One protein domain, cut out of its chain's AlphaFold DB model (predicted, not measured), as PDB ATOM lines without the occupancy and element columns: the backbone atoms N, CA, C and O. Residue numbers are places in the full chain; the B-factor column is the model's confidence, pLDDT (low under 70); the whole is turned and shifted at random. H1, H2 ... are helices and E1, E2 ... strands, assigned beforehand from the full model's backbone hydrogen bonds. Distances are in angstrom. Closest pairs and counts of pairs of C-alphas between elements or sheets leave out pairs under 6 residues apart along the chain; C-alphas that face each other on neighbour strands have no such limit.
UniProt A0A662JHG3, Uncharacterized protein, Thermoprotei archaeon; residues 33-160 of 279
ATOM      1  N   VAL A  33      20.472  13.876  27.296       87.56
ATOM      2  CA  VAL A  33      20.582  15.304  26.999       87.56
ATOM      3  C   VAL A  33      19.385  15.989  27.641       87.56
ATOM      4  O   VAL A  33      18.231  15.638  27.380       87.56
ATOM      5  N   LYS A  34      19.662  16.970  28.497       94.00
ATOM      6  CA  LYS A  34      18.634  17.783  29.137       94.00
ATOM      7  C   LYS A  34      18.645  19.181  28.553       94.00
ATOM      8  O   LYS A  34      19.686  19.830  28.481       94.00
ATOM      9  N   CYS A  35      17.462  19.653  28.188       95.38
ATOM     10  CA  CYS A  35      17.238  21.035  27.790       95.38
ATOM     11  C   CYS A  35      16.289  21.691  28.787       95.38
ATOM     12  O   CYS A  35      15.434  21.037  29.387       95.38
ATOM     13  N   ARG A  36      16.420  23.001  28.969       96.88
ATOM     14  CA  ARG A  36      15.506  23.763  29.813       96.88
ATOM     15  C   ARG A  36      14.197  23.991  29.066       96.88
ATOM     16  O   ARG A  36      14.202  24.549  27.974       96.88
ATOM     17  N   VAL A  37      13.079  23.621  29.680       97.38
ATOM     18  CA  VAL A  37      11.740  23.801  29.110       97.38
ATOM     19  C   VAL A  37      10.996  24.912  29.845       97.38
ATOM     20  O   VAL A  37      10.940  24.949  31.078       97.38
ATOM     21  N   THR A  38      10.414  25.833  29.080       96.81
ATOM     22  CA  THR A  38       9.563  26.919  29.585       96.81
ATOM     23  C   THR A  38       8.280  26.988  28.771       96.81
ATOM     24  O   THR A  38       8.316  26.821  27.556       96.81
ATOM     25  N   LEU A  39       7.158  27.253  29.434       95.94
ATOM     26  CA  LEU A  39       5.856  27.434  28.798       95.94
ATOM     27  C   LEU A  39       5.357  28.873  28.969       95.94
ATOM     28  O   LEU A  39       5.722  29.542  29.939       95.94
ATOM     29  N   GLN A  40       4.517  29.328  28.044       92.88
ATOM     30  CA  GLN A  40       3.743  30.573  28.124       92.88
ATOM     31  C   GLN A  40       2.336  30.348  27.554       92.88
ATOM     32  O   GLN A  40       2.085  29.350  26.871       92.88
ATOM     33  N   GLY A  41       1.406  31.253  27.867       90.31
ATOM     34  CA  GLY A  41      -0.005  31.136  27.490       90.31
ATOM     35  C   GLY A  41      -0.758  30.030  28.234       90.31
ATOM     36  O   GLY A  41      -1.939  29.806  27.966       90.31
ATOM     37  N   VAL A  42      -0.098  29.339  29.170       92.94
ATOM     38  CA  VAL A  42      -0.653  28.228  29.953       92.94
ATOM     39  C   VAL A  42      -0.230  28.293  31.419       92.94
ATOM     40  O   VAL A  42       0.789  28.886  31.769       92.94
ATOM     41  N   SER A  43      -1.005  27.649  32.285       93.00
ATOM     42  CA  SER A  43      -0.701  27.461  33.703       93.00
ATOM     43  C   SER A  43       0.247  26.273  33.940       93.00
ATOM     44  O   SER A  43       0.518  25.465  33.050       93.00
ATOM     45  N   ARG A  44       0.696  26.095  35.192       91.94
ATOM     46  CA  ARG A  44       1.427  24.885  35.634       91.94
ATOM     47  C   ARG A  44       0.626  23.589  35.484       91.94
ATOM     48  O   ARG A  44       1.228  22.525  35.400       91.94
ATOM     49  N   SER A  45      -0.704  23.677  35.467       93.75
ATOM     50  CA  SER A  45      -1.608  22.549  35.223       93.75
ATOM     51  C   SER A  45      -1.924  22.354  33.737       93.75
ATOM     52  O   SER A  45      -2.845  21.611  33.418       93.75
ATOM     53  N   PHE A  46      -1.184  23.015  32.838       93.31
ATOM     54  CA  PHE A  46      -1.368  22.952  31.386       93.31
ATOM     55  C   PHE A  46      -2.729  23.474  30.902       93.31
ATOM     56  O   PHE A  46      -3.184  23.117  29.824       93.31
ATOM     57  N   SER A  47      -3.393  24.334  31.671       92.94
ATOM     58  CA  SER A  47      -4.635  24.987  31.241       92.94
ATOM     59  C   SER A  47      -4.306  26.286  30.511       92.94
ATOM     60  O   SER A  47      -3.385  26.986  30.923       92.94
ATOM     61  N   PHE A  48      -5.043  26.631  29.453       91.50
ATOM     62  CA  PHE A  48      -4.853  27.908  28.758       91.50
ATOM     63  C   PHE A  48      -5.123  29.092  29.696       91.50
ATOM     64  O   PHE A  48      -6.141  29.118  30.386       91.50
ATOM     65  N   THR A  49      -4.213  30.064  29.711       89.75
ATOM     66  CA  THR A  49      -4.339  31.303  30.497       89.75
ATOM     67  C   THR A  49      -4.231  32.556  29.646       89.75
ATOM     68  O   THR A  49      -4.626  33.623  30.104       89.75
ATOM     69  N   GLY A  50      -3.644  32.464  28.448       86.50
ATOM     70  CA  GLY A  50      -3.352  33.639  27.629       86.50
ATOM     71  C   GLY A  50      -2.289  34.574  28.221       86.50
ATOM     72  O   GLY A  50      -2.060  35.648  27.676       86.50
ATOM     73  N   SER A  51      -1.628  34.195  29.321       86.31
ATOM     74  CA  SER A  51      -0.645  35.038  30.009       86.31
ATOM     75  C   SER A  51       0.749  34.925  29.389       86.31
ATOM     76  O   SER A  51       1.211  33.829  29.070       86.31
ATOM     77  N   TYR A  52       1.452  36.055  29.285       85.44
ATOM     78  CA  TYR A  52       2.865  36.109  28.888       85.44
ATOM     79  C   TYR A  52       3.827  35.653  29.997       85.44
ATOM     80  O   TYR A  52       5.031  35.515  29.752       85.44
ATOM     81  N   GLU A  53       3.325  35.402  31.211       89.19
ATOM     82  CA  GLU A  53       4.133  34.892  32.315       89.19
ATOM     83  C   GLU A  53       4.737  33.520  31.994       89.19
ATOM     84  O   GLU A  53       4.080  32.603  31.502       89.19
ATOM     85  N   HIS A  54       6.025  33.376  32.304       89.81
ATOM     86  CA  HIS A  54       6.766  32.152  32.040       89.81
ATOM     87  C   HIS A  54       6.536  31.102  33.128       89.81
ATOM     88  O   HIS A  54       6.916  31.285  34.287       89.81
ATOM     89  N   VAL A  55       6.066  29.926  32.722       95.00
ATOM     90  CA  VAL A  55       6.068  28.720  33.549       95.00
ATOM     91  C   VAL A  55       7.353  27.938  33.281       95.00
ATOM     92  O   VAL A  55       7.477  27.216  32.292       95.00
ATOM     93  N   LYS A  56       8.344  28.095  34.162       95.19
ATOM     94  CA  LYS A  56       9.637  27.400  34.066       95.19
ATOM     95  C   LYS A  56       9.504  25.973  34.603       95.19
ATOM     96  O   LYS A  56       9.285  25.794  35.798       95.19
ATOM     97  N   LEU A  57       9.666  24.973  33.736       94.75
ATOM     98  CA  LEU A  57       9.592  23.551  34.104       94.75
ATOM     99  C   LEU A  57      10.959  22.930  34.433       94.75
ATOM    100  O   LEU A  57      11.020  21.779  34.864       94.75
ATOM    101  N   GLY A  58      12.041  23.693  34.256       94.56
ATOM    102  CA  GLY A  58      13.405  23.246  34.530       94.56
ATOM    103  C   GLY A  58      13.987  22.394  33.404       94.56
ATOM    104  O   GLY A  58      13.556  22.486  32.255       94.56
ATOM    105  N   GLU A  59      15.007  21.611  33.733       96.50
ATOM    106  CA  GLU A  59      15.694  20.719  32.799       96.50
ATOM    107  C   GLU A  59      14.898  19.434  32.570       96.50
ATOM    108  O   GLU A  59      14.511  18.761  33.525       96.50
ATOM    109  N   LYS A  60      14.667  19.102  31.298       96.44
ATOM    110  CA  LYS A  60      13.886  17.950  30.847       96.44
ATOM    111  C   LYS A  60      14.659  17.141  29.819       96.44
ATOM    112  O   LYS A  60      15.274  17.713  28.915       96.44
ATOM    113  N   THR A  61      14.586  15.822  29.949       96.50
ATOM    114  CA  THR A  61      15.002  14.862  28.917       96.50
ATOM    115  C   THR A  61      14.106  14.969  27.680       96.50
ATOM    116  O   THR A  61      13.022  15.559  27.743       96.50
ATOM    117  N   LEU A  62      14.522  14.367  26.561       95.88
ATOM    118  CA  LEU A  62      13.709  14.304  25.342       95.88
ATOM    119  C   LEU A  62      12.309  13.729  25.623       95.88
ATOM    120  O   LEU A  62      11.305  14.348  25.274       95.88
ATOM    121  N   ARG A  63      12.239  12.584  26.317       96.00
ATOM    122  CA  ARG A  63      10.964  11.930  26.650       96.00
ATOM    123  C   ARG A  63      10.050  12.862  27.442       96.00
ATOM    124  O   ARG A  63       8.891  13.038  27.084       96.00
ATOM    125  N   GLU A  64      10.575  13.500  28.486       97.31
ATOM    126  CA  GLU A  64       9.779  14.413  29.307       97.31
ATOM    127  C   GLU A  64       9.337  15.668  28.541       97.31
ATOM    128  O   GLU A  64       8.252  16.191  28.798       97.31
ATOM    129  N   ALA A  65      10.152  16.176  27.612       97.31
ATOM    130  CA  ALA A  65       9.781  17.310  26.772       97.31
ATOM    131  C   ALA A  65       8.631  16.950  25.818       97.31
ATOM    132  O   ALA A  65       7.669  17.712  25.713       97.31
ATOM    133  N   VAL A  66       8.674  15.766  25.197       97.44
ATOM    134  CA  VAL A  66       7.578  15.254  24.358       97.44
ATOM    135  C   VAL A  66       6.309  15.031  25.188       97.44
ATOM    136  O   VAL A  66       5.230  15.475  24.797       97.44
ATOM    137  N   GLU A  67       6.419  14.429  26.375       97.25
ATOM    138  CA  GLU A  67       5.287  14.286  27.303       97.25
ATOM    139  C   GLU A  67       4.698  15.642  27.715       97.25
ATOM    140  O   GLU A  67       3.480  15.790  27.809       97.25
ATOM    141  N   THR A  68       5.551  16.641  27.947       97.44
ATOM    142  CA  THR A  68       5.134  18.013  28.266       97.44
ATOM    143  C   THR A  68       4.342  18.614  27.109       97.44
ATOM    144  O   THR A  68       3.252  19.136  27.329       97.44
ATOM    145  N   PHE A  69       4.842  18.499  25.875       97.38
ATOM    146  CA  PHE A  69       4.146  18.982  24.682       97.38
ATOM    147  C   PHE A  69       2.789  18.293  24.474       97.38
ATOM    148  O   PHE A  69       1.801  18.936  24.111       97.38
ATOM    149  N   ASN A  70       2.710  16.990  24.741       96.25
ATOM    150  CA  ASN A  70       1.469  16.226  24.613       96.25
ATOM    151  C   ASN A  70       0.413  16.604  25.660       96.25
ATOM    152  O   ASN A  70      -0.774  16.457  25.385       96.25
ATOM    153  N   LYS A  71       0.825  17.135  26.818       96.56
ATOM    154  CA  LYS A  71      -0.087  17.648  27.856       96.56
ATOM    155  C   LYS A  71      -0.610  19.056  27.573       96.56
ATOM    156  O   LYS A  71      -1.576  19.463  28.213       96.56
ATOM    157  N   LEU A  72       0.016  19.808  26.665       95.44
ATOM    158  CA  LEU A  72      -0.466  21.141  26.307       95.44
ATOM    159  C   LEU A  72      -1.841  21.060  25.628       95.44
ATOM    160  O   LEU A  72      -2.092  20.105  24.886       95.44
ATOM    161  N   PRO A  73      -2.710  22.071  25.822       91.75
ATOM    162  CA  PRO A  73      -3.971  22.137  25.104       91.75
ATOM    163  C   PRO A  73      -3.730  22.131  23.594       91.75
ATOM    164  O   PRO A  73      -2.794  22.757  23.099       91.75
ATOM    165  N   LYS A  74      -4.591  21.405  22.879       89.44
ATOM    166  CA  LYS A  74      -4.524  21.214  21.421       89.44
ATOM    167  C   LYS A  74      -5.440  22.162  20.643       89.44
ATOM    168  O   LYS A  74      -5.404  22.202  19.419       89.44
ATOM    169  N   HIS A  75      -6.241  22.932  21.370       86.06
ATOM    170  CA  HIS A  75      -7.147  23.948  20.861       86.06
ATOM    171  C   HIS A  75      -7.238  25.094  21.871       86.06
ATOM    172  O   HIS A  75      -7.008  24.913  23.072       86.06
ATOM    173  N   TYR A  76      -7.594  26.277  21.383       83.56
ATOM    174  CA  TYR A  76      -7.912  27.414  22.236       83.56
ATOM    175  C   TYR A  76      -9.368  27.329  22.726       83.56
ATOM    176  O   TYR A  76     -10.254  26.934  21.962       83.56
ATOM    177  N   PRO A  77      -9.664  27.710  23.982       78.88
ATOM    178  CA  PRO A  77     -11.045  27.828  24.437       78.88
ATOM    179  C   PRO A  77     -11.759  28.974  23.705       78.88
ATOM    180  O   PRO A  77     -11.169  30.022  23.431       78.88
ATOM    181  N   LYS A  78     -13.052  28.807  23.405       73.06
ATOM    182  CA  LYS A  78     -13.877  29.876  22.812       73.06
ATOM    183  C   LYS A  78     -13.974  31.080  23.771       73.06
ATOM    184  O   LYS A  78     -14.120  30.852  24.972       73.06
ATOM    185  N   PRO A  79     -13.935  32.337  23.272       64.88
ATOM    186  CA  PRO A  79     -13.985  32.754  21.863       64.88
ATOM    187  C   PRO A  79     -12.626  32.801  21.139       64.88
ATOM    188  O   PRO A  79     -12.596  33.120  19.956       64.88
ATOM    189  N   HIS A  80     -11.518  32.446  21.791       60.22
ATOM    190  CA  HIS A  80     -10.154  32.569  21.254       60.22
ATOM    191  C   HIS A  80      -9.780  31.484  20.229       60.22
ATOM    192  O   HIS A  80      -8.614  31.124  20.121       60.22
ATOM    193  N   ALA A  81     -10.753  30.955  19.476       56.50
ATOM    194  CA  ALA A  81     -10.582  29.837  18.538       56.50
ATOM    195  C   ALA A  81      -9.490  30.078  17.477       56.50
ATOM    196  O   ALA A  81      -8.958  29.123  16.920       56.50
ATOM    197  N   PHE A  82      -9.136  31.345  17.250       56.88
ATOM    198  CA  PHE A  82      -8.049  31.781  16.388       56.88
ATOM    199  C   PHE A  82      -7.214  32.826  17.116       56.88
ATOM    200  O   PHE A  82      -7.750  33.736  17.753       56.88
ATOM    201  N   PHE A  83      -5.895  32.710  17.006       53.75
ATOM    202  CA  PHE A  83      -4.987  33.646  17.643       53.75
ATOM    203  C   PHE A  83      -4.785  34.893  16.769       53.75
ATOM    204  O   PHE A  83      -3.878  34.944  15.940       53.75
ATOM    205  N   SER A  84      -5.650  35.898  16.928       52.66
ATOM    206  CA  SER A  84      -5.540  37.194  16.235       52.66
ATOM    207  C   SER A  84      -5.479  38.409  17.169       52.66
ATOM    208  O   SER A  84      -5.198  39.511  16.697       52.66
ATOM    209  N   ASP A  85      -5.678  38.217  18.477       57.31
ATOM    210  CA  ASP A  85      -5.607  39.291  19.470       57.31
ATOM    211  C   ASP A  85      -4.170  39.508  19.949       57.31
ATOM    212  O   ASP A  85      -3.549  38.627  20.544       57.31
ATOM    213  N   ALA A  86      -3.654  40.718  19.722       58.16
ATOM    214  CA  ALA A  86      -2.311  41.128  20.135       58.16
ATOM    215  C   ALA A  86      -2.103  41.106  21.665       58.16
ATOM    216  O   ALA A  86      -0.962  41.069  22.126       58.16
ATOM    217  N   ASP A  87      -3.191  41.100  22.440       67.31
ATOM    218  CA  ASP A  87      -3.175  41.223  23.902       67.31
ATOM    219  C   ASP A  87      -3.121  39.878  24.642       67.31
ATOM    220  O   ASP A  87      -2.928  39.836  25.857       67.31
ATOM    221  N   VAL A  88      -3.256  38.762  23.926       76.50
ATOM    222  CA  VAL A  88      -3.190  37.413  24.498       76.50
ATOM    223  C   VAL A  88      -1.821  36.816  24.166       76.50
ATOM    224  O   VAL A  88      -1.226  37.169  23.151       76.50
ATOM    225  N   CYS A  89      -1.291  35.916  25.000       82.25
ATOM    226  CA  CYS A  89      -0.113  35.092  24.697       82.25
ATOM    227  C   CYS A  89      -0.532  33.711  24.161       82.25
ATOM    228  O   CYS A  89      -1.371  33.054  24.789       82.25
ATOM    229  N   PRO A  90       0.047  33.229  23.043       87.44
ATOM    230  CA  PRO A  90      -0.316  31.930  22.489       87.44
ATOM    231  C   PRO A  90       0.180  30.801  23.384       87.44
ATOM    232  O   PRO A  90       1.097  30.992  24.191       87.44
ATOM    233  N   ILE A  91      -0.389  29.604  23.204       90.75
ATOM    234  CA  ILE A  91       0.174  28.392  23.806       90.75
ATOM    235  C   ILE A  91       1.547  28.185  23.190       90.75
ATOM    236  O   ILE A  91       1.681  27.938  21.989       90.75
ATOM    237  N   HIS A  92       2.569  28.344  24.018       92.75
ATOM    238  CA  HIS A  92       3.934  28.445  23.548       92.75
ATOM    239  C   HIS A  92       4.863  27.627  24.436       92.75
ATOM    240  O   HIS A  92       4.829  27.726  25.663       92.75
ATOM    241  N   MET A  93       5.706  26.822  23.795       97.38
ATOM    242  CA  MET A  93       6.746  26.029  24.431       97.38
ATOM    243  C   MET A  93       8.110  26.460  23.899       97.38
ATOM    244  O   MET A  93       8.341  26.529  22.693       97.38
ATOM    245  N   LEU A  94       9.021  26.724  24.829       96.75
ATOM    246  CA  LEU A  94      10.416  27.045  24.580       96.75
ATOM    247  C   LEU A  94      11.286  25.910  25.110       96.75
ATOM    248  O   LEU A  94      11.168  25.536  26.278       96.75
ATOM    249  N   ILE A  95      12.180  25.403  24.265       97.19
ATOM    250  CA  ILE A  95      13.176  24.391  24.616       97.19
ATOM    251  C   ILE A  95      14.555  25.001  24.389       97.19
ATOM    252  O   ILE A  95      14.945  25.319  23.269       97.19
ATOM    253  N   GLU A  96      15.290  25.202  25.472       95.06
ATOM    254  CA  GLU A  96      16.569  25.896  25.485       95.06
ATOM    255  C   GLU A  96      17.706  24.908  25.766       95.06
ATOM    256  O   GLU A  96      17.755  24.276  26.823       95.06
ATOM    257  N   SER A  97      18.652  24.817  24.832       91.44
ATOM    258  CA  SER A  97      19.938  24.145  25.017       91.44
ATOM    259  C   SER A  97      21.047  25.180  25.254       91.44
ATOM    260  O   SER A  97      20.823  26.398  25.214       91.44
ATOM    261  N   ASN A  98      22.281  24.724  25.485       85.44
ATOM    262  CA  ASN A  98      23.426  25.622  25.682       85.44
ATOM    263  C   ASN A  98      23.686  26.528  24.466       85.44
ATOM    264  O   ASN A  98      24.054  27.689  24.630       85.44
ATOM    265  N   GLY A  99      23.455  26.019  23.252       84.56
ATOM    266  CA  GLY A  99      23.785  26.709  22.002       84.56
ATOM    267  C   GLY A  99      22.595  27.288  21.242       84.56
ATOM    268  O   GLY A  99      22.803  28.062  20.307       84.56
ATOM    269  N   ALA A 100      21.361  26.939  21.611       90.94
ATOM    270  CA  ALA A 100      20.191  27.299  20.823       90.94
ATOM    271  C   ALA A 100      18.882  27.305  21.624       90.94
ATOM    272  O   ALA A 100      18.817  26.825  22.755       90.94
ATOM    273  N   VAL A 101      17.835  27.851  21.015       93.50
ATOM    274  CA  VAL A 101      16.458  27.819  21.513       93.50
ATOM    275  C   VAL A 101      15.548  27.348  20.386       93.50
ATOM    276  O   VAL A 101      15.624  27.892  19.287       93.50
ATOM    277  N   LEU A 102      14.687  26.373  20.663       96.00
ATOM    278  CA  LEU A 102      13.552  25.992  19.828       96.00
ATOM    279  C   LEU A 102      12.278  26.601  20.422       96.00
ATOM    280  O   LEU A 102      12.042  26.507  21.625       96.00
ATOM    281  N   SER A 103      11.467  27.227  19.581       95.00
ATOM    282  CA  SER A 103      10.207  27.880  19.926       95.00
ATOM    283  C   SER A 103       9.078  27.240  19.130       95.00
ATOM    284  O   SER A 103       9.159  27.125  17.907       95.00
ATOM    285  N   ILE A 104       8.039  26.801  19.839       96.38
ATOM    286  CA  ILE A 104       6.875  26.106  19.288       96.38
ATOM    287  C   ILE A 104       5.627  26.846  19.762       96.38
ATOM    288  O   ILE A 104       5.300  26.798  20.948       96.38
ATOM    289  N   SER A 105       4.931  27.522  18.854       92.38
ATOM    290  CA  SER A 105       3.702  28.270  19.145       92.38
ATOM    291  C   SER A 105       2.518  27.624  18.440       92.38
ATOM    292  O   SER A 105       2.587  27.402  17.234       92.38
ATOM    293  N   MET A 106       1.425  27.359  19.152       89.25
ATOM    294  CA  MET A 106       0.166  26.958  18.520       89.25
ATOM    295  C   MET A 106      -0.466  28.174  17.835       89.25
ATOM    296  O   MET A 106      -0.664  29.213  18.464       89.25
ATOM    297  N   MET A 107      -0.748  28.059  16.543       84.06
ATOM    298  CA  MET A 107      -1.378  29.100  15.732       84.06
ATOM    299  C   MET A 107      -2.898  28.944  15.769       84.06
ATOM    300  O   MET A 107      -3.614  29.870  16.143       84.06
ATOM    301  N   GLU A 108      -3.357  27.742  15.435       80.06
ATOM    302  CA  GLU A 108      -4.756  27.317  15.371       80.06
ATOM    303  C   GLU A 108      -4.839  25.851  15.829       80.06
ATOM    304  O   GLU A 108      -3.813  25.256  16.164       80.06
ATOM    305  N   GLU A 109      -6.043  25.280  15.902       82.44
ATOM    306  CA  GLU A 109      -6.287  23.897  16.344       82.44
ATOM    307  C   GLU A 109      -5.298  22.894  15.719       82.44
ATOM    308  O   GLU A 109      -5.267  22.698  14.508       82.44
ATOM    309  N   GLU A 110      -4.454  22.296  16.568       83.44
ATOM    310  CA  GLU A 110      -3.374  21.364  16.194       83.44
ATOM    311  C   GLU A 110      -2.393  21.836  15.104       83.44
ATOM    312  O   GLU A 110      -1.639  21.038  14.533       83.44
ATOM    313  N   GLU A 111      -2.335  23.141  14.869       89.50
ATOM    314  CA  GLU A 111      -1.456  23.773  13.904       89.50
ATOM    315  C   GLU A 111      -0.417  24.634  14.617       89.50
ATOM    316  O   GLU A 111      -0.739  25.562  15.360       89.50
ATOM    317  N   TYR A 112       0.859  24.353  14.369       88.25
ATOM    318  CA  TYR A 112       1.964  24.963  15.096       88.25
ATOM    319  C   TYR A 112       2.924  25.698  14.168       88.25
ATOM    320  O   TYR A 112       3.232  25.258  13.061       88.25
ATOM    321  N   ARG A 113       3.484  26.794  14.664       90.44
ATOM    322  CA  ARG A 113       4.656  27.451  14.099       90.44
ATOM    323  C   ARG A 113       5.882  27.038  14.899       90.44
ATOM    324  O   ARG A 113       5.872  27.111  16.126       90.44
ATOM    325  N   ILE A 114       6.948  26.661  14.200       91.81
ATOM    326  CA  ILE A 114       8.222  26.263  14.805       91.81
ATOM    327  C   ILE A 114       9.309  27.228  14.340       91.81
ATOM    328  O   ILE A 114       9.555  27.392  13.141       91.81
ATOM    329  N   THR A 115       9.983  27.859  15.291       91.56
ATOM    330  CA  THR A 115      11.133  28.728  15.035       91.56
ATOM    331  C   THR A 115      12.307  28.338  15.917       91.56
ATOM    332  O   THR A 115      12.153  27.640  16.916       91.56
ATOM    333  N   GLY A 116      13.501  28.760  15.532       88.81
ATOM    334  CA  GLY A 116      14.716  28.527  16.289       88.81
ATOM    335  C   GLY A 116      15.566  29.781  16.374       88.81
ATOM    336  O   GLY A 116      15.485  30.659  15.520       88.81
ATOM    337  N   VAL A 117      16.405  29.863  17.395       88.31
ATOM    338  CA  VAL A 117      17.418  30.911  17.532       88.31
ATOM    339  C   VAL A 117      18.731  30.256  17.922       88.31
ATOM    340  O   VAL A 117      18.788  29.487  18.881       88.31
ATOM    341  N   LEU A 118      19.804  30.573  17.199       85.25
ATOM    342  CA  LEU A 118      21.159  30.186  17.589       85.25
ATOM    343  C   LEU A 118      21.728  31.226  18.559       85.25
ATOM    344  O   LEU A 118      21.599  32.433  18.357       85.25
ATOM    345  N   LYS A 119      22.386  30.760  19.623       80.50
ATOM    346  CA  LYS A 119      23.059  31.617  20.613       80.50
ATOM    347  C   LYS A 119      24.500  31.961  20.229       80.50
ATOM    348  O   LYS A 119      25.089  32.838  20.859       80.50
ATOM    349  N   SER A 120      25.056  31.290  19.214       72.75
ATOM    350  CA  SER A 120      26.398  31.563  18.676       72.75
ATOM    351  C   SER A 120      26.567  33.042  18.336       72.75
ATOM    352  O   SER A 120      25.692  33.618  17.702       72.75
ATOM    353  N   THR A 121      27.699  33.643  18.699       57.38
ATOM    354  CA  THR A 121      27.992  35.074  18.506       57.38
ATOM    355  C   THR A 121      27.864  35.546  17.059       57.38
ATOM    356  O   THR A 121      27.409  36.663  16.841       57.38
ATOM    357  N   SER A 122      28.192  34.707  16.071       59.66
ATOM    358  CA  SER A 122      28.091  35.064  14.647       59.66
ATOM    359  C   SER A 122      26.665  35.006  14.088       59.66
ATOM    360  O   SER A 122      26.403  35.574  13.034       59.66
ATOM    361  N   LEU A 123      25.751  34.304  14.764       57.66
ATOM    362  CA  LEU A 123      24.361  34.081  14.334       57.66
ATOM    363  C   LEU A 123      23.359  34.472  15.434       57.66
ATOM    364  O   LEU A 123      22.200  34.054  15.412       57.66
ATOM    365  N   ARG A 124      23.812  35.249  16.427       55.03
ATOM    366  CA  ARG A 124      23.059  35.524  17.649       55.03
ATOM    367  C   ARG A 124      21.840  36.366  17.317       55.03
ATOM    368  O   ARG A 124      21.964  37.444  16.748       55.03
ATOM    369  N   GLY A 125      20.668  35.883  17.717       54.94
ATOM    370  CA  GLY A 125      19.405  36.586  17.485       54.94
ATOM    371  C   GLY A 125      18.836  36.411  16.076       54.94
ATOM    372  O   GLY A 125      17.800  37.001  15.776       54.94
ATOM    373  N   LEU A 126      19.456  35.584  15.224       66.50
ATOM    374  CA  LEU A 126      18.847  35.209  13.955       66.50
ATOM    375  C   LEU A 126      17.665  34.267  14.220       66.50
ATOM    376  O   LEU A 126      17.845  33.169  14.752       66.50
ATOM    377  N   SER A 127      16.463  34.699  13.842       77.62
ATOM    378  CA  SER A 127      15.275  33.847  13.853       77.62
ATOM    379  C   SER A 127      15.319  32.904  12.651       77.62
ATOM    380  O   SER A 127      15.277  33.333  11.498       77.62
ATOM    381  N   ILE A 128      15.431  31.610  12.928       82.31
ATOM    382  CA  ILE A 128      15.425  30.529  11.948       82.31
ATOM    383  C   ILE A 128      14.002  29.999  11.867       82.31
ATOM    384  O   ILE A 128      13.444  29.507  12.849       82.31
ATOM    385  N   LYS A 129      13.403  30.087  10.686       85.44
ATOM    386  CA  LYS A 129      12.065  29.560  10.445       85.44
ATOM    387  C   LYS A 129      12.161  28.065  10.142       85.44
ATOM    388  O   LYS A 129      12.594  27.694   9.058       85.44
ATOM    389  N   VAL A 130      11.776  27.225  11.103       84.56
ATOM    390  CA  VAL A 130      11.796  25.760  10.951       84.56
ATOM    391  C   VAL A 130      10.537  25.287  10.231       84.56
ATOM    392  O   VAL A 130      10.626  24.532   9.270       84.56
ATOM    393  N   SER A 131       9.365  25.766  10.654       84.75
ATOM    394  CA  SER A 131       8.105  25.555   9.941       84.75
ATOM    395  C   SER A 131       7.115  26.687  10.212       84.75
ATOM    396  O   SER A 131       6.959  27.133  11.349       84.75
ATOM    397  N   SER A 132       6.427  27.155   9.165       80.94
ATOM    398  CA  SER A 132       5.300  28.095   9.305       80.94
ATOM    399  C   SER A 132       4.037  27.418   9.831       80.94
ATOM    400  O   SER A 132       3.208  28.104  10.421       80.94
ATOM    401  N   LYS A 133       3.900  26.123   9.521       87.38
ATOM    402  CA  LYS A 133       2.686  25.318   9.623       87.38
ATOM    403  C   LYS A 133       3.093  23.861   9.840       87.38
ATOM    404  O   LYS A 133       3.571  23.199   8.921       87.38
ATOM    405  N   ALA A 134       2.974  23.381  11.066       88.31
ATOM    406  CA  ALA A 134       3.383  22.049  11.485       88.31
ATOM    407  C   ALA A 134       2.226  21.337  12.183       88.31
ATOM    408  O   ALA A 134       1.464  21.960  12.915       88.31
ATOM    409  N   THR A 135       2.126  20.026  11.974       92.88
ATOM    410  CA  THR A 135       1.224  19.149  12.727       92.88
ATOM    411  C   THR A 135       1.877  18.714  14.038       92.88
ATOM    412  O   THR A 135       3.095  18.824  14.197       92.88
ATOM    413  N   THR A 136       1.098  18.133  14.951       93.50
ATOM    414  CA  THR A 136       1.597  17.530  16.201       93.50
ATOM    415  C   THR A 136       2.801  16.601  15.970       93.50
ATOM    416  O   THR A 136       3.816  16.734  16.651       93.50
ATOM    417  N   ASN A 137       2.751  15.722  14.963       94.69
ATOM    418  CA  ASN A 137       3.860  14.806  14.656       94.69
ATOM    419  C   ASN A 137       5.117  15.542  14.170       94.69
ATOM    420  O   ASN A 137       6.222  15.196  14.574       94.69
ATOM    421  N   ALA A 138       4.955  16.580  13.345       93.31
ATOM    422  CA  ALA A 138       6.081  17.383  12.869       93.31
ATOM    423  C   ALA A 138       6.734  18.191  14.004       93.31
ATOM    424  O   ALA A 138       7.943  18.418  13.989       93.31
ATOM    425  N   VAL A 139       5.954  18.603  15.011       96.38
ATOM    426  CA  VAL A 139       6.502  19.211  16.231       96.38
ATOM    427  C   VAL A 139       7.333  18.201  17.014       96.38
ATOM    428  O   VAL A 139       8.448  18.531  17.408       96.38
ATOM    429  N   ILE A 140       6.827  16.982  17.218       97.12
ATOM    430  CA  ILE A 140       7.563  15.927  17.931       97.12
ATOM    431  C   ILE A 140       8.886  15.624  17.217       97.12
ATOM    432  O   ILE A 140       9.930  15.654  17.863       97.12
ATOM    433  N   GLU A 141       8.876  15.460  15.891       96.06
ATOM    434  CA  GLU A 141      10.099  15.255  15.098       96.06
ATOM    435  C   GLU A 141      11.095  16.420  15.263       96.06
ATOM    436  O   GLU A 141      12.304  16.210  15.381       96.06
ATOM    437  N   ALA A 142      10.608  17.666  15.307       96.19
ATOM    438  CA  ALA A 142      11.460  18.830  15.540       96.19
ATOM    439  C   ALA A 142      12.063  18.845  16.956       96.19
ATOM    440  O   ALA A 142      13.234  19.200  17.108       96.19
ATOM    441  N   ILE A 143      11.299  18.445  17.983       97.50
ATOM    442  CA  ILE A 143      11.797  18.290  19.360       97.50
ATOM    443  C   ILE A 143      12.880  17.207  19.396       97.50
ATOM    444  O   ILE A 143      13.968  17.455  19.910       97.50
ATOM    445  N   GLU A 144      12.618  16.038  18.815       95.94
ATOM    446  CA  GLU A 144      13.573  14.927  18.745       95.94
ATOM    447  C   GLU A 144      14.878  15.357  18.081       95.94
ATOM    448  O   GLU A 144      15.946  15.235  18.681       95.94
ATOM    449  N   ARG A 145      14.808  15.955  16.886       95.31
ATOM    450  CA  ARG A 145      16.003  16.452  16.193       95.31
ATOM    451  C   ARG A 145      16.747  17.514  16.991       95.31
ATOM    452  O   ARG A 145      17.970  17.512  16.984       95.31
ATOM    453  N   PHE A 146      16.044  18.396  17.699       95.31
ATOM    454  CA  PHE A 146      16.689  19.416  18.524       95.31
ATOM    455  C   PHE A 146      17.475  18.828  19.707       95.31
ATOM    456  O   PHE A 146      18.504  19.385  20.086       95.31
ATOM    457  N   TYR A 147      17.015  17.714  20.282       94.38
ATOM    458  CA  TYR A 147      17.732  17.004  21.348       94.38
ATOM    459  C   TYR A 147      18.865  16.116  20.821       94.38
ATOM    460  O   TYR A 147      19.896  15.995  21.479       94.38
ATOM    461  N   LEU A 148      18.664  15.482  19.664       92.06
ATOM    462  CA  LEU A 148      19.573  14.466  19.127       92.06
ATOM    463  C   LEU A 148      20.667  15.040  18.215       92.06
ATOM    464  O   LEU A 148      21.732  14.441  18.101       92.06
ATOM    465  N   ASP A 149      20.432  16.191  17.580       91.12
ATOM    466  CA  ASP A 149      21.381  16.835  16.670       91.12
ATOM    467  C   ASP A 149      21.700  18.278  17.120       91.12
ATOM    468  O   ASP A 149      20.905  19.200  16.895       91.12
ATOM    469  N   PRO A 150      22.896  18.535  17.690       85.69
ATOM    470  CA  PRO A 150      23.296  19.875  18.127       85.69
ATOM    471  C   PRO A 150      23.419  20.884  16.972       85.69
ATOM    472  O   PRO A 150      23.430  22.094  17.209       85.69
ATOM    473  N   ASN A 151      23.505  20.415  15.722       88.19
ATOM    474  CA  ASN A 151      23.583  21.248  14.526       88.19
ATOM    475  C   ASN A 151      22.240  21.382  13.795       88.19
ATOM    476  O   ASN A 151      22.199  22.052  12.761       88.19
ATOM    477  N   TYR A 152      21.148  20.819  14.325       90.94
ATOM    478  CA  TYR A 152      19.848  20.768  13.655       90.94
ATOM    479  C   TYR A 152      19.410  22.129  13.095       90.94
ATOM    480  O   TYR A 152      19.193  22.277  11.892       90.94
ATOM    481  N   LEU A 153      19.352  23.164  13.941       88.75
ATOM    482  CA  LEU A 153      18.907  24.497  13.513       88.75
ATOM    483  C   LEU A 153      19.861  25.154  12.512       88.75
ATOM    484  O   LEU A 153      19.409  25.847  11.600       88.75
ATOM    485  N   LYS A 154      21.170  24.920  12.643       86.75
ATOM    486  CA  LYS A 154      22.159  25.409  11.676       86.75
ATOM    487  C   LYS A 154      21.953  24.744  10.312       86.75
ATOM    488  O   LYS A 154      21.921  25.433   9.301       86.75
ATOM    489  N   SER A 155      21.732  23.431  10.293       87.94
ATOM    490  CA  SER A 155      21.425  22.668   9.078       87.94
ATOM    491  C   SER A 155      20.141  23.163   8.403       87.94
ATOM    492  O   SER A 155      20.125  23.363   7.189       87.94
ATOM    493  N   VAL A 156      19.084  23.433   9.180       86.19
ATOM    494  CA  VAL A 156      17.839  24.033   8.667       86.19
ATOM    495  C   VAL A 156      18.119  25.388   8.016       86.19
ATOM    496  O   VAL A 156      17.750  25.601   6.863       86.19
ATOM    497  N   HIS A 157      18.827  26.278   8.714       83.44
ATOM    498  CA  HIS A 157      19.191  27.596   8.199       83.44
ATOM    499  C   HIS A 157      20.011  27.526   6.901       83.44
ATOM    500  O   HIS A 157      19.681  28.193   5.919       83.44
ATOM    501  N   ASP A 158      21.051  26.694   6.866       81.88
ATOM    502  CA  ASP A 158      21.953  26.586   5.719       81.88
ATOM    503  C   ASP A 158      21.233  26.003   4.490       81.88
ATOM    504  O   ASP A 158      21.444  26.469   3.365       81.88
ATOM    505  N   LYS A 159      20.312  25.049   4.693       81.69
ATOM    506  CA  LYS A 159      19.420  24.549   3.634       81.69
ATOM    507  C   LYS A 159      18.510  25.655   3.099       81.69
ATOM    508  O   LYS A 159      18.408  25.804   1.882       81.69
ATOM    509  N   SER A 160      17.890  26.452   3.972       73.06
ATOM    510  CA  SER A 160      17.053  27.582   3.550       73.06
ATOM    511  C   SER A 160      17.846  28.608   2.737       73.06
ATOM    512  O   SER A 160      17.379  29.039   1.684       73.06
TER     513      SER A 160
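AT A GLANCE: This is residues 33 to 160 of the 279 residues of an uncharacterized protein of Thermoprotei archaeon (UniProt A0A662JHG3). A twisted antiparallel sheet of six strands has three helices over one face and no named helix over the other: H1 and H2 lie side by side along the strands, and H3 crosses above the edge strand E6. The long link of residues 72 to 91 and the link from E5 to E6 lie at opposite ends of the longest axis. The printed part has 128 residues, with E1, E2, H1, E3, E4, E5, E6, H2 and H3 along the chain, and its class is mixed, helices and strands. The sheet's order is E2, E1, E3, E4, E5, E6. The whole is compact, with a radius of gyration of the C-alphas of 14.1 A and spans of 41 by 28 by 26 A.

IN THESE COORDINATES: The sheet holds E2, residues 55 to 60; E1, residues 35 to 40; E3, residues 92 to 96; E4, residues 100 to 108, 25.5 A long; E5, residues 111 to 118, 23.8 A; and E6, residues 127 to 134, 16.9 A, which bends by 51 degrees at residue 130. The helices are H1, residues 62 to 71, 14.4 A; H2, residues 136 to 148, 18.5 A; and H3, residues 152 to 160, 12.5 A. E1 begins at C-alpha 35 (17.238, 21.035, 27.790), and H3 ends at C-alpha 160 (17.053, 27.582, 3.550).

HOW THE PARTS SIT: E3, E4, E5 and E6 form a meander, each strand the antiparallel neighbour of the one before. N 93 and O 104 of E3 and E4 are 2.9 A apart, N 103 and O 115 of E4 and E5 2.8 A, and N 116 and O 128 of E5 and E6 2.8 A, within hydrogen-bond range. So are N 38 and O 94 of E1 and E3, 2.9 A, and N 57 and O 37 of the hairpin E1 and E2, 2.9 A. E2, H1 and E3 make a split strand-helix-strand unit, two strands running the same way with E1 between them, and its crossover is right-handed. The helices lie on the same face, in two layers with the sheet. H2 lies over E4 and E5 at a height over the sheet of 9.2 A. H1, at 9.3 A, lies over E1 and only just over E3, where 3 of its C-alphas fall. H3 lies over E6 at 8.7 A and runs across the strands, at 87 degrees to E6 on the local plane. H1 and H2 touch at a shallow tilt of 24 degrees, opposite ways; their closest C-alphas, Leu 62 and Tyr 147, are 6.3 A apart. H2, with residues 145 to 146 alone, only just touches H3, with 3 pairs of C-alphas within 8 A, and only at the corner; the closest C-alphas, Phe 146 and Tyr 152, are 6.0 A apart. H1 and H3 are apart. In H1, H2 and H3 every O i to N i+4 pair is within hydrogen-bond range.

THE WHOLE: The C-alphas farthest apart, Lys 78 and Ser 122, are 43.1 A apart. The printed part has no cut. The links E1 to E2 and H1 to E3 are long, with 14 and 20 residues. The model's mean pLDDT over the printed part is 86.7, and residues 79 to 87 and 121 to 126 are under 70.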